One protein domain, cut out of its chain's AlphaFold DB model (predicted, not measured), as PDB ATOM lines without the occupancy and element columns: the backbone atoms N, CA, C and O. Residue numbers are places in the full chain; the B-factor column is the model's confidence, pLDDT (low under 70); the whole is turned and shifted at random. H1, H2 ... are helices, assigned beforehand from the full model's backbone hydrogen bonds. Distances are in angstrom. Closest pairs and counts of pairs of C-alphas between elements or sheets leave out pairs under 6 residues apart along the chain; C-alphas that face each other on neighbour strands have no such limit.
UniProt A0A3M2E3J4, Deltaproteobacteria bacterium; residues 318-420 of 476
ATOM      1  N   VAL A 318     163.265 161.635 253.458       96.44
ATOM      2  CA  VAL A 318     162.679 160.400 252.908       96.44
ATOM      3  C   VAL A 318     163.740 159.439 252.363       96.44
ATOM      4  O   VAL A 318     163.570 158.222 252.417       96.44
ATOM      5  N   VAL A 319     164.868 159.963 251.869       97.00
ATOM      6  CA  VAL A 319     165.919 159.135 251.257       97.00
ATOM      7  C   VAL A 319     166.620 158.235 252.273       97.00
ATOM      8  O   VAL A 319     167.050 157.140 251.914       97.00
ATOM      9  N   ASP A 320     166.700 158.652 253.538       93.44
ATOM     10  CA  ASP A 320     167.361 157.881 254.596       93.44
ATOM     11  C   ASP A 320     166.476 156.727 255.105       93.44
ATOM     12  O   ASP A 320     166.990 155.760 255.667       93.44
ATOM     13  N   ALA A 321     165.165 156.760 254.832       94.50
ATOM     14  CA  ALA A 321     164.250 155.640 255.080       94.50
ATOM     15  C   ALA A 321     164.362 154.515 254.027       94.50
ATOM     16  O   ALA A 321     163.701 153.474 254.135       94.50
ATOM     17  N   LEU A 322     165.182 154.719 252.991       97.00
ATOM     18  CA  LEU A 322     165.329 153.834 251.841       97.00
ATOM     19  C   LEU A 322     166.768 153.304 251.721       97.00
ATOM     20  O   LEU A 322     167.723 153.998 252.098       97.00
ATOM     21  N   PRO A 323     166.952 152.100 251.137       96.69
ATOM     22  CA  PRO A 323     168.272 151.592 250.774       96.69
ATOM     23  C   PRO A 323     169.069 152.603 249.930       96.69
ATOM     24  O   PRO A 323     168.456 153.398 249.215       96.69
ATOM     25  N   PRO A 324     170.417 152.567 249.961       96.50
ATOM     26  CA  PRO A 324     171.295 153.448 249.182       96.50
ATOM     27  C   PRO A 324     171.311 153.101 247.682       96.50
ATOM     28  O   PRO A 324     172.354 152.865 247.081       96.50
ATOM     29  N   ASP A 325     170.129 153.079 247.073       97.62
ATOM     30  CA  ASP A 325     169.895 152.902 245.649       97.62
ATOM     31  C   ASP A 325     169.409 154.231 245.057       97.62
ATOM     32  O   ASP A 325     168.396 154.797 245.476       97.62
ATOM     33  N   ALA A 326     170.174 154.764 244.101       97.69
ATOM     34  CA  ALA A 326     169.930 156.099 243.569       97.69
ATOM     35  C   ALA A 326     168.595 156.229 242.816       97.69
ATOM     36  O   ALA A 326     167.883 157.190 243.109       97.69
ATOM     37  N   PRO A 327     168.205 155.314 241.900       97.50
ATOM     38  CA  PRO A 327     166.888 155.366 241.262       97.50
ATOM     39  C   PRO A 327     165.725 155.343 242.260       97.50
ATOM     40  O   PRO A 327     164.805 156.145 242.128       97.50
ATOM     41  N   LEU A 328     165.782 154.483 243.282       97.69
ATOM     42  CA  LEU A 328     164.744 154.378 244.309       97.69
ATOM     43  C   LEU A 328     164.625 155.659 245.144       97.69
ATOM     44  O   LEU A 328     163.536 156.215 245.288       97.69
ATOM     45  N   ARG A 329     165.747 156.165 245.670       98.25
ATOM     46  CA  ARG A 329     165.768 157.415 246.448       98.25
ATOM     47  C   ARG A 329     165.368 158.621 245.603       98.25
ATOM     48  O   ARG A 329     164.691 159.517 246.099       98.25
ATOM     49  N   PHE A 330     165.744 158.632 244.325       98.00
ATOM     50  CA  PHE A 330     165.291 159.640 243.371       98.00
ATOM     51  C   PHE A 330     163.772 159.591 243.197       98.00
ATOM     52  O   PHE A 330     163.130 160.629 243.304       98.00
ATOM     53  N   ALA A 331     163.197 158.401 242.983       96.94
ATOM     54  CA  ALA A 331     161.754 158.220 242.848       96.94
ATOM     55  C   ALA A 331     160.994 158.719 244.085       96.94
ATOM     56  O   ALA A 331     159.986 159.403 243.939       96.94
ATOM     57  N   ALA A 332     161.511 158.440 245.283       97.00
ATOM     58  CA  ALA A 332     160.922 158.911 246.530       97.00
ATOM     59  C   ALA A 332     160.905 160.441 246.644       97.00
ATOM     60  O   ALA A 332     159.882 160.995 247.014       97.00
ATOM     61  N   LEU A 333     161.982 161.141 246.262       97.12
ATOM     62  CA  LEU A 333     162.030 162.613 246.317       97.12
ATOM     63  C   LEU A 333     160.972 163.302 245.443       97.12
ATOM     64  O   LEU A 333     160.569 164.429 245.736       97.12
ATOM     65  N   ILE A 334     160.546 162.646 244.361       96.31
ATOM     66  CA  ILE A 334     159.559 163.171 243.408       96.31
ATOM     67  C   ILE A 334     158.239 162.381 243.439       96.31
ATOM     68  O   ILE A 334     157.479 162.428 242.474       96.31
ATOM     69  N   ALA A 335     157.950 161.633 244.509       93.88
ATOM     70  CA  ALA A 335     156.802 160.720 244.568       93.88
ATOM     71  C   ALA A 335     155.431 161.425 244.478       93.88
ATOM     72  O   ALA A 335     154.445 160.847 244.009       93.88
ATOM     73  N   GLY A 336     155.367 162.702 244.845       88.81
ATOM     74  CA  GLY A 336     154.225 163.603 244.670       88.81
ATOM     75  C   GLY A 336     154.016 164.080 243.226       88.81
ATOM     76  O   GLY A 336     152.932 164.568 242.895       88.81
ATOM     77  N   ALA A 337     154.949 163.818 242.307       87.69
ATOM     78  CA  ALA A 337     154.760 164.025 240.871       87.69
ATOM     79  C   ALA A 337     153.994 162.863 240.204       87.69
ATOM     80  O   ALA A 337     154.136 161.705 240.588       87.69
ATOM     81  N   ASP A 338     153.188 163.139 239.172       84.88
ATOM     82  CA  ASP A 338     152.560 162.072 238.374       84.88
ATOM     83  C   ASP A 338     153.584 161.342 237.476       84.88
ATOM     84  O   ASP A 338     154.662 161.864 237.174       84.88
ATOM     85  N   ALA A 339     153.243 160.140 236.990       80.75
ATOM     86  CA  ALA A 339     154.138 159.338 236.143       80.75
ATOM     87  C   ALA A 339     154.598 160.091 234.875       80.75
ATOM     88  O   ALA A 339     155.729 159.933 234.410       80.75
ATOM     89  N   ARG A 340     153.751 160.981 234.336       86.31
ATOM     90  CA  ARG A 340     154.103 161.836 233.190       86.31
ATOM     91  C   ARG A 340     155.194 162.836 233.546       86.31
ATOM     92  O   ARG A 340     156.116 163.037 232.753       86.31
ATOM     93  N   THR A 341     155.094 163.470 234.707       90.94
ATOM     94  CA  THR A 341     156.103 164.396 235.220       90.94
ATOM     95  C   THR A 341     157.392 163.653 235.524       90.94
ATOM     96  O   THR A 341     158.428 164.049 234.993       90.94
ATOM     97  N   ALA A 342     157.330 162.515 236.217       90.81
ATOM     98  CA  ALA A 342     158.490 161.658 236.453       90.81
ATOM     99  C   ALA A 342     159.224 161.294 235.147       90.81
ATOM    100  O   ALA A 342     160.436 161.485 235.034       90.81
ATOM    101  N   GLY A 343     158.486 160.890 234.106       91.00
ATOM    102  CA  GLY A 343     159.051 160.596 232.787       91.00
ATOM    103  C   GLY A 343     159.637 161.818 232.058       91.00
ATOM    104  O   GLY A 343     160.566 161.680 231.252       91.00
ATOM    105  N   ARG A 344     159.144 163.043 232.308       94.50
ATOM    106  CA  ARG A 344     159.778 164.283 231.810       94.50
ATOM    107  C   ARG A 344     161.094 164.559 232.537       94.50
ATOM    108  O   ARG A 344     162.097 164.788 231.861       94.50
ATOM    109  N   VAL A 345     161.113 164.473 233.868       95.44
ATOM    110  CA  VAL A 345     162.326 164.693 234.676       95.44
ATOM    111  C   VAL A 345     163.399 163.657 234.337       95.44
ATOM    112  O   VAL A 345     164.551 164.013 234.091       95.44
ATOM    113  N   ALA A 346     163.017 162.385 234.208       94.62
ATOM    114  CA  ALA A 346     163.928 161.308 233.835       94.62
ATOM    115  C   ALA A 346     164.595 161.543 232.466       94.62
ATOM    116  O   ALA A 346     165.791 161.299 232.292       94.62
ATOM    117  N   ARG A 347     163.844 162.066 231.487       95.25
ATOM    118  CA  ARG A 347     164.391 162.436 230.170       95.25
ATOM    119  C   ARG A 347     165.281 163.673 230.240       95.25
ATOM    120  O   ARG A 347     166.348 163.657 229.629       95.25
ATOM    121  N   ARG A 348     164.878 164.699 231.003       95.62
ATOM    122  CA  ARG A 348     165.668 165.919 231.246       95.62
ATOM    123  C   ARG A 348     167.037 165.575 231.825       95.62
ATOM    124  O   ARG A 348     168.036 166.076 231.331       95.62
ATOM    125  N   LEU A 349     167.077 164.682 232.813       96.12
ATOM    126  CA  LEU A 349     168.303 164.226 233.472       96.12
ATOM    127  C   LEU A 349     169.037 163.106 232.721       96.12
ATOM    128  O   LEU A 349     170.111 162.711 233.157       96.12
ATOM    129  N   ARG A 350     168.509 162.612 231.593       96.62
ATOM    130  CA  ARG A 350     169.148 161.572 230.759       96.62
ATOM    131  C   ARG A 350     169.378 160.257 231.512       96.62
ATOM    132  O   ARG A 350     170.450 159.656 231.437       96.62
ATOM    133  N   LEU A 351     168.367 159.819 232.260       96.88
ATOM    134  CA  LEU A 351     168.371 158.512 232.919       96.88
ATOM    135  C   LEU A 351     168.458 157.388 231.881       96.88
ATOM    136  O   LEU A 351     167.980 157.528 230.749       96.88
ATOM    137  N   SER A 352     169.046 156.258 232.278       95.69
ATOM    138  CA  SER A 352     168.995 155.054 231.451       95.69
ATOM    139  C   SER A 352     167.539 154.605 231.272       95.69
ATOM    140  O   SER A 352     166.666 154.929 232.081       95.69
ATOM    141  N   ASN A 353     167.257 153.839 230.214       95.00
ATOM    142  CA  ASN A 353     165.912 153.294 230.004       95.00
ATOM    143  C   ASN A 353     165.432 152.465 231.199       95.00
ATOM    144  O   ASN A 353     164.236 152.445 231.475       95.00
ATOM    145  N   GLU A 354     166.359 151.799 231.885       94.94
ATOM    146  CA  GLU A 354     166.058 151.003 233.064       94.94
ATOM    147  C   GLU A 354     165.779 151.873 234.288       94.94
ATOM    148  O   GLU A 354     164.712 151.743 234.876       94.94
ATOM    149  N   ASP A 355     166.650 152.835 234.608       96.25
ATOM    150  CA  ASP A 355     166.422 153.749 235.738       96.25
ATOM    151  C   ASP A 355     165.117 154.529 235.569       96.25
ATOM    152  O   ASP A 355     164.362 154.698 236.523       96.25
ATOM    153  N   ARG A 356     164.813 154.973 234.343       95.25
ATOM    154  CA  ARG A 356     163.548 155.648 234.041       95.25
ATOM    155  C   ARG A 356     162.350 154.747 234.339       95.25
ATOM    156  O   ARG A 356     161.408 155.213 234.970       95.25
ATOM    157  N   ARG A 357     162.381 153.478 233.910       94.19
ATOM    158  CA  ARG A 357     161.303 152.516 234.195       94.19
ATOM    159  C   ARG A 357     161.157 152.258 235.688       94.19
ATOM    160  O   ARG A 357     160.033 152.287 236.176       94.19
ATOM    161  N   ARG A 358     162.271 152.058 236.403       95.38
ATOM    162  CA  ARG A 358     162.273 151.886 237.864       95.38
ATOM    163  C   ARG A 358     161.582 153.061 238.555       95.38
ATOM    164  O   ARG A 358     160.668 152.849 239.340       95.38
ATOM    165  N   VAL A 359     161.953 154.292 238.194       95.62
ATOM    166  CA  VAL A 359     161.368 155.521 238.755       95.62
ATOM    167  C   VAL A 359     159.880 155.655 238.419       95.62
ATOM    168  O   VAL A 359     159.074 155.884 239.315       95.62
ATOM    169  N   GLU A 360     159.500 155.492 237.147       94.38
ATOM    170  CA  GLU A 360     158.102 155.599 236.704       94.38
ATOM    171  C   GLU A 360     157.210 154.582 237.433       94.38
ATOM    172  O   GLU A 360     156.179 154.964 237.982       94.38
ATOM    173  N   ARG A 361     157.639 153.315 237.515       94.38
ATOM    174  CA  ARG A 361     156.886 152.241 238.181       94.38
ATOM    175  C   ARG A 361     156.803 152.424 239.690       94.38
ATOM    176  O   ARG A 361     155.743 152.188 240.265       94.38
ATOM    177  N   ALA A 362     157.890 152.860 240.324       95.06
ATOM    178  CA  ALA A 362     157.905 153.111 241.758       95.06
ATOM    179  C   ALA A 362     156.903 154.208 242.151       95.06
ATOM    180  O   ALA A 362     156.189 154.057 243.137       95.06
ATOM    181  N   ILE A 363     156.794 155.269 241.349       93.62
ATOM    182  CA  ILE A 363     155.859 156.378 241.589       93.62
ATOM    183  C   ILE A 363     154.421 155.983 241.238       93.62
ATOM    184  O   ILE A 363     153.504 156.242 242.013       93.62
ATOM    185  N   GLU A 364     154.215 155.350 240.080       92.81
ATOM    186  CA  GLU A 364     152.889 154.939 239.609       92.81
ATOM    187  C   GLU A 364     152.211 153.986 240.598       92.81
ATOM    188  O   GLU A 364     151.056 154.195 240.971       92.81
ATOM    189  N   HIS A 365     152.937 152.962 241.050       92.75
ATOM    190  CA  HIS A 365     152.377 151.932 241.920       92.75
ATOM    191  C   HIS A 365     152.581 152.224 243.405       92.75
ATOM    192  O   HIS A 365     151.782 151.758 244.210       92.75
ATOM    193  N   GLY A 366     153.570 153.039 243.785       89.81
ATOM    194  CA  GLY A 366     153.768 153.453 245.177       89.81
ATOM    195  C   GLY A 366     152.557 154.187 245.760       89.81
ATOM    196  O   GLY A 366     152.263 154.046 246.941       89.81
ATOM    197  N   ARG A 367     151.790 154.880 244.910       85.81
ATOM    198  CA  ARG A 367     150.539 155.574 245.262       85.81
ATOM    199  C   ARG A 367     149.328 154.663 245.452       85.81
ATOM    200  O   ARG A 367     148.221 155.165 245.646       85.81
ATOM    201  N   ALA A 368     149.485 153.346 245.321       79.56
ATOM    202  CA  ALA A 368     148.382 152.428 245.553       79.56
ATOM    203  C   ALA A 368     147.793 152.668 246.953       79.56
ATOM    204  O   ALA A 368     148.540 152.836 247.916       79.56
ATOM    205  N   ALA A 369     146.460 152.675 247.056       78.50
ATOM    206  CA  ALA A 369     145.735 152.826 248.317       78.50
ATOM    207  C   ALA A 369     145.903 151.563 249.178       78.50
ATOM    208  O   ALA A 369     144.996 150.738 249.301       78.50
ATOM    209  N   TYR A 370     147.111 151.377 249.699       84.69
ATOM    210  CA  TYR A 370     147.439 150.301 250.606       84.69
ATOM    211  C   TYR A 370     146.755 150.536 251.950       84.69
ATOM    212  O   TYR A 370     146.780 151.646 252.483       84.69
ATOM    213  N   GLY A 371     146.158 149.486 252.504       80.25
ATOM    214  CA  GLY A 371     145.506 149.555 253.802       80.25
ATOM    215  C   GLY A 371     145.361 148.183 254.459       80.25
ATOM    216  O   GLY A 371     145.566 147.164 253.798       80.25
ATOM    217  N   PRO A 372     144.961 148.140 255.743       76.25
ATOM    218  CA  PRO A 372     144.917 146.911 256.545       76.25
ATOM    219  C   PRO A 372     144.037 145.790 255.970       76.25
ATOM    220  O   PRO A 372     144.205 144.634 256.337       76.25
ATOM    221  N   GLY A 373     143.096 146.120 255.080       86.06
ATOM    222  CA  GLY A 373     142.200 145.156 254.439       86.06
ATOM    223  C   GLY A 373     142.781 144.423 253.227       86.06
ATOM    224  O   GLY A 373     142.081 143.596 252.654       86.06
ATOM    225  N   TRP A 374     144.016 144.718 252.803       93.12
ATOM    226  CA  TRP A 374     144.615 144.054 251.640       93.12
ATOM    227  C   TRP A 374     144.833 142.564 251.894       93.12
ATOM    228  O   TRP A 374     145.600 142.170 252.778       93.12
ATOM    229  N   THR A 375     144.221 141.736 251.058       94.38
ATOM    230  CA  THR A 375     144.435 140.288 251.027       94.38
ATOM    231  C   THR A 375     145.767 139.942 250.353       94.38
ATOM    232  O   THR A 375     146.408 140.787 249.726       94.38
ATOM    233  N   ASP A 376     146.209 138.687 250.456       93.19
ATOM    234  CA  ASP A 376     147.397 138.232 249.719       93.19
ATOM    235  C   ASP A 376     147.180 138.284 248.198       93.19
ATOM    236  O   ASP A 376     148.125 138.545 247.450       93.19
ATOM    237  N   ALA A 377     145.931 138.133 247.741       94.38
ATOM    238  CA  ALA A 377     145.560 138.339 246.345       94.38
ATOM    239  C   ALA A 377     145.784 139.795 245.910       94.38
ATOM    240  O   ALA A 377     146.325 140.044 244.833       94.38
ATOM    241  N   ASP A 378     145.472 140.773 246.764       94.81
ATOM    242  CA  ASP A 378     145.722 142.191 246.465       94.81
ATOM    243  C   ASP A 378     147.216 142.509 246.379       94.81
ATOM    244  O   ASP A 378     147.646 143.268 245.504       94.81
ATOM    245  N   VAL A 379     148.031 141.877 247.231       95.44
ATOM    246  CA  VAL A 379     149.494 141.977 247.145       95.44
ATOM    247  C   VAL A 379     149.999 141.353 245.842       95.44
ATOM    248  O   VAL A 379     150.793 141.983 245.143       95.44
ATOM    249  N   ARG A 380     149.507 140.172 245.446       96.06
ATOM    250  CA  ARG A 380     149.838 139.564 244.145       96.06
ATOM    251  C   ARG A 380     149.439 140.464 242.974       96.06
ATOM    252  O   ARG A 380     150.267 140.716 242.101       96.06
ATOM    253  N   ARG A 381     148.233 141.045 242.987       95.19
ATOM    254  CA  ARG A 381     147.783 142.037 241.989       95.19
ATOM    255  C   ARG A 381     148.670 143.276 241.958       95.19
ATOM    256  O   ARG A 381     148.895 143.859 240.897       95.19
ATOM    257  N   PHE A 382     149.160 143.731 243.105       95.56
ATOM    258  CA  PHE A 382     150.128 144.823 243.167       95.56
ATOM    259  C   PHE A 382     151.453 144.437 242.506       95.56
ATOM    260  O   PHE A 382     151.940 145.190 241.663       95.56
ATOM    261  N   VAL A 383     151.995 143.255 242.815       96.38
ATOM    262  CA  VAL A 383     153.229 142.747 242.195       96.38
ATOM    263  C   VAL A 383     153.061 142.582 240.684       96.38
ATOM    264  O   VAL A 383     153.944 142.996 239.933       96.38
ATOM    265  N   ALA A 384     151.927 142.045 240.232       95.12
ATOM    266  CA  ALA A 384     151.611 141.870 238.818       95.12
ATOM    267  C   ALA A 384     151.574 143.212 238.068       95.12
ATOM    268  O   ALA A 384     152.240 143.373 237.045       95.12
ATOM    269  N   ARG A 385     150.868 144.213 238.616       93.44
ATOM    270  CA  ARG A 385     150.772 145.559 238.022       93.44
ATOM    271  C   ARG A 385     152.116 146.286 237.994       93.44
ATOM    272  O   ARG A 385     152.468 146.862 236.967       93.44
ATOM    273  N   ALA A 386     152.859 146.246 239.102       93.31
ATOM    274  CA  ALA A 386     154.172 146.881 239.203       93.31
ATOM    275  C   ALA A 386     155.249 146.162 238.379       93.31
ATOM    276  O   ALA A 386     156.238 146.773 237.969       93.31
ATOM    277  N   GLY A 387     155.038 144.876 238.108       94.19
ATOM    278  CA  GLY A 387     156.003 143.984 237.497       94.19
ATOM    279  C   GLY A 387     157.008 143.463 238.523       94.19
ATOM    280  O   GLY A 387     157.517 144.199 239.372       94.19
ATOM    281  N   ARG A 388     157.359 142.180 238.395       93.81
ATOM    282  CA  ARG A 388     158.244 141.455 239.324       93.81
ATOM    283  C   ARG A 388     159.554 142.192 239.639       93.81
ATOM    284  O   ARG A 388     160.008 142.174 240.777       93.81
ATOM    285  N   ALA A 389     160.141 142.857 238.644       94.12
ATOM    286  CA  ALA A 389     161.408 143.577 238.777       94.12
ATOM    287  C   ALA A 389     161.308 144.908 239.548       94.12
ATOM    288  O   ALA A 389     162.324 145.404 240.026       94.12
ATOM    289  N   HIS A 390     160.115 145.504 239.659       95.50
ATOM    290  CA  HIS A 390     159.924 146.855 240.210       95.50
ATOM    291  C   HIS A 390     158.946 146.909 241.387       95.50
ATOM    292  O   HIS A 390     158.850 147.937 242.054       95.50
ATOM    293  N   ALA A 391     158.248 145.808 241.682       96.31
ATOM    294  CA  ALA A 391     157.302 145.725 242.788       96.31
ATOM    295  C   ALA A 391     157.931 146.100 244.138       96.31
ATOM    296  O   ALA A 391     157.293 146.775 244.943       96.31
ATOM    297  N   MET A 392     159.193 145.723 244.370       97.50
ATOM    298  CA  MET A 392     159.901 146.089 245.597       97.50
ATOM    299  C   MET A 392     160.160 147.598 245.688       97.50
ATOM    300  O   MET A 392     159.902 148.189 246.732       97.50
ATOM    301  N   ASP A 393     160.608 148.237 244.602       97.25
ATOM    302  CA  ASP A 393     160.829 149.689 244.575       97.25
ATOM    303  C   ASP A 393     159.517 150.439 244.865       97.25
ATOM    304  O   ASP A 393     159.485 151.334 245.708       97.25
ATOM    305  N   ALA A 394     158.413 150.022 244.234       96.69
ATOM    306  CA  ALA A 394     157.089 150.591 244.478       96.69
ATOM    307  C   ALA A 394     156.624 150.404 245.930       96.69
ATOM    308  O   ALA A 394     156.127 151.348 246.538       96.69
ATOM    309  N   ALA A 395     156.819 149.216 246.510       97.06
ATOM    310  CA  ALA A 395     156.458 148.947 247.899       97.06
ATOM    311  C   ALA A 395     157.287 149.785 248.884       97.06
ATOM    312  O   ALA A 395     156.757 150.310 249.863       97.06
ATOM    313  N   LEU A 396     158.588 149.942 248.624       97.38
ATOM    314  CA  LEU A 396     159.480 150.750 249.454       97.38
ATOM    315  C   LEU A 396     159.112 152.238 249.400       97.38
ATOM    316  O   LEU A 396     159.086 152.882 250.449       97.38
ATOM    317  N   VAL A 397     158.767 152.764 248.219       96.38
ATOM    318  CA  VAL A 397     158.229 154.129 248.080       96.38
ATOM    319  C   VAL A 397     156.886 154.262 248.799       96.38
ATOM    320  O   VAL A 397     156.712 155.205 249.567       96.38
ATOM    321  N   ALA A 398     155.969 153.302 248.635       95.56
ATOM    322  CA  ALA A 398     154.682 153.293 249.336       95.56
ATOM    323  C   ALA A 398     154.853 153.354 250.858       95.56
ATOM    324  O   ALA A 398     154.161 154.106 251.541       95.56
ATOM    325  N   ARG A 399     155.817 152.607 251.405       95.25
ATOM    326  CA  ARG A 399     156.145 152.663 252.831       95.25
ATOM    327  C   ARG A 399     156.690 154.028 253.241       95.25
ATOM    328  O   ARG A 399     156.218 154.594 254.220       95.25
ATOM    329  N   ALA A 400     157.698 154.522 252.522       95.06
ATOM    330  CA  ALA A 400     158.432 155.725 252.903       95.06
ATOM    331  C   ALA A 400     157.606 157.014 252.757       95.06
ATOM    332  O   ALA A 400     157.803 157.942 253.536       95.06
ATOM    333  N   VAL A 401     156.693 157.064 251.782       94.38
ATOM    334  CA  VAL A 401     155.926 158.271 251.432       94.38
ATOM    335  C   VAL A 401     154.466 158.180 251.880       94.38
ATOM    336  O   VAL A 401     153.894 159.166 252.332       94.38
ATOM    337  N   HIS A 402     153.850 156.999 251.777       91.44
ATOM    338  CA  HIS A 402     152.404 156.822 251.971       91.44
ATOM    339  C   HIS A 402     152.041 155.993 253.214       91.44
ATOM    340  O   HIS A 402     150.865 155.736 253.456       91.44
ATOM    341  N   GLY A 403     153.025 155.578 254.020       90.50
ATOM    342  CA  GLY A 403     152.785 154.872 255.283       90.50
ATOM    343  C   GLY A 403     152.381 153.400 255.139       90.50
ATOM    344  O   GLY A 403     151.882 152.813 256.097       90.50
ATOM    345  N   ALA A 404     152.617 152.776 253.980       91.62
ATOM    346  CA  ALA A 404     152.362 151.350 253.748       91.62
ATOM    347  C   ALA A 404     153.405 150.453 254.456       91.62
ATOM    348  O   ALA A 404     154.291 149.883 253.820       91.62
ATOM    349  N   ALA A 405     153.337 150.385 255.789       89.81
ATOM    350  CA  ALA A 405     154.397 149.867 256.659       89.81
ATOM    351  C   ALA A 405     154.864 148.433 256.333       89.81
ATOM    352  O   ALA A 405     156.066 148.205 256.192       89.81
ATOM    353  N   ASP A 406     153.931 147.492 256.192       93.62
ATOM    354  CA  ASP A 406     154.181 146.054 256.017       93.62
ATOM    355  C   ASP A 406     154.171 145.595 254.546       93.62
ATOM    356  O   ASP A 406     154.565 144.466 254.242       93.62
ATOM    357  N   LEU A 407     153.788 146.468 253.605       95.25
ATOM    358  CA  LEU A 407     153.711 146.130 252.180       95.25
ATOM    359  C   LEU A 407     155.039 145.590 251.605       95.25
ATOM    360  O   LEU A 407     154.990 144.575 250.908       95.25
ATOM    361  N   PRO A 408     156.230 146.169 251.886       96.25
ATOM    362  CA  PRO A 408     157.494 145.608 251.395       96.25
ATOM    363  C   PRO A 408     157.749 144.169 251.849       96.25
ATOM    364  O   PRO A 408     158.267 143.363 251.077       96.25
ATOM    365  N   ASP A 409     157.370 143.831 253.082       96.19
ATOM    366  CA  ASP A 409     157.571 142.490 253.629       96.19
ATOM    367  C   ASP A 409     156.634 141.478 252.970       96.19
ATOM    368  O   ASP A 409     157.068 140.385 252.595       96.19
ATOM    369  N   ARG A 410     155.380 141.869 252.726       96.12
ATOM    370  CA  ARG A 410     154.403 141.044 252.006       96.12
ATOM    371  C   ARG A 410     154.786 140.845 250.540       96.12
ATOM    372  O   ARG A 410     154.754 139.721 250.047       96.12
ATOM    373  N   VAL A 411     155.229 141.904 249.857       96.62
ATOM    374  CA  VAL A 411     155.737 141.820 248.477       96.62
ATOM    375  C   VAL A 411     156.953 140.904 248.401       96.62
ATOM    376  O   VAL A 411     157.019 140.049 247.519       96.62
ATOM    377  N   ARG A 412     157.897 141.023 249.342       97.06
ATOM    378  CA  ARG A 412     159.048 140.115 249.425       97.06
ATOM    379  C   ARG A 412     158.606 138.661 249.580       97.06
ATOM    380  O   ARG A 412     159.098 137.815 248.843       97.06
ATOM    381  N   ALA A 413     157.643 138.382 250.457       96.44
ATOM    382  CA  ALA A 413     157.135 137.028 250.657       96.44
ATOM    383  C   ALA A 413     156.538 136.417 249.373       96.44
ATOM    384  O   ALA A 413     156.823 135.259 249.076       96.44
ATOM    385  N   VAL A 414     155.766 137.187 248.596       95.81
ATOM    386  CA  VAL A 414     155.216 136.746 247.297       95.81
ATOM    387  C   VAL A 414     156.339 136.443 246.295       95.81
ATOM    388  O   VAL A 414     156.327 135.406 245.629       95.81
ATOM    389  N   LEU A 415     157.344 137.321 246.212       95.12
ATOM    390  CA  LEU A 415     158.479 137.165 245.295       95.12
ATOM    391  C   LEU A 415     159.367 135.961 245.644       95.12
ATOM    392  O   LEU A 415     159.796 135.250 244.730       95.12
ATOM    393  N   ASP A 416     159.616 135.729 246.936       95.69
ATOM    394  CA  ASP A 416     160.465 134.647 247.449       95.69
ATOM    395  C   ASP A 416     159.809 133.270 247.283       95.69
ATOM    396  O   ASP A 416     160.488 132.295 246.963       95.69
ATOM    397  N   ARG A 417     158.480 133.182 247.444       94.38
ATOM    398  CA  ARG A 417     157.712 131.950 247.178       94.38
ATOM    399  C   ARG A 417     157.593 131.631 245.691       94.38
ATOM    400  O   ARG A 417     157.267 130.502 245.341       94.38
ATOM    401  N   GLY A 418     157.857 132.608 244.821       90.81
ATOM    402  CA  GLY A 418     157.713 132.450 243.378       90.81
ATOM    403  C   GLY A 418     156.264 132.253 242.943       90.81
ATOM    404  O   GLY A 418     156.025 131.526 241.984       90.81
ATOM    405  N   GLU A 419     155.317 132.881 243.643       92.25
ATOM    406  CA  GLU A 419     153.903 132.835 243.264       92.25
ATOM    407  C   GLU A 419     153.692 133.422 241.852       92.25
ATOM    408  O   GLU A 419     154.412 134.351 241.462       92.25
ATOM    409  N   PRO A 420     152.727 132.894 241.075       93.12
ATOM    410  CA  PRO A 420     152.427 133.379 239.734       93.12
ATOM    411  C   PRO A 420     151.908 134.819 239.779       93.12
ATOM    412  O   PRO A 420     150.898 135.113 240.415       93.12
TER     413      PRO A 420
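Overview. This is residues 318 to 420 of the 476 residues of a protein of Deltaproteobacteria bacterium (UniProt A0A3M2E3J4). Helix H6 sits in the middle of an elongated body of helices, with H2 and H4 packed on it toward one end of the long axis and H7 folded back beside it toward the other. H3 packs on H4 at the first of these ends, H5 crosses H7 at the other, and the four-residue H1 packs on H2. The printed part has 103 residues with seven named helices, H1 to H7 in order, and no named strand; its class is all helix. It is compact, with a radius of gyration of the C-alphas of 12.9 A, and spans 38 by 25 by 24 A.

Arrangement. H1, residues 318 to 321, touches H2, residues 326 to 333, closest at the C-alphas of Val 319 and Arg 329, 5.1 A apart. H2 touches H4, residues 353 to 366, at Ala 331 and Val 359, C-alphas 4.9 A apart, with a steep tilt of 36 degrees, only just past shallow, the same way. H3, residues 339 to 348, forms a helical hairpin with H4, at a shallow tilt of 27 degrees, opposite ways; the closest C-alphas, of Ala 339 and Glu 360, are 5.5 A apart. H6, residues 391 to 402, is the hub, touching five other helices. It touches H4 at a steep tilt of 50 degrees, the C-alphas of Ala 362 and Ala 394 being closest at 3.8 A. H6 and H7, residues 407 to 417, form a helical hairpin at a shallow tilt of 14 degrees, opposite ways, closest at the C-alphas of Ala 395 and Pro 408, 4.9 A. H5, residues 376 to 386, is about perpendicular to H7 at 90 degrees and touches it at Val 379 and Val 411, C-alphas 6.4 A apart. H5 and H6 touch only at the corner, closest at the C-alphas of Val 383 and Ala 391, 5.1 A. H3 and H7 are apart. In H2 to H7 every O i to N i+4 pair is within hydrogen-bond range; H1 is too short for such a pair.

Along the chain. H1 begins at C-alpha 318, (162.679, 160.400, 252.908), and is 5.5 A long from first to last C-alpha. H2 measures 10.6 A, H3 14.2 A, and H4, the longest helix by residues, 19.4 A, ending at C-alpha 366, (153.768, 153.453, 245.177). H5 and H6 measure 15.2 A each. H7 measures 15.6 A and ends at C-alpha 417, (157.712, 131.950, 247.178).

Size, cuts and confidence. The C-alphas of Arg 350 and Gly 373 are the two farthest apart, at 39.5 A. The link from H4 to H5, nine residues, is short; the other links are tight. The printed part has no cut. Its mean pLDDT is 93.7, and no printed residue is under 70.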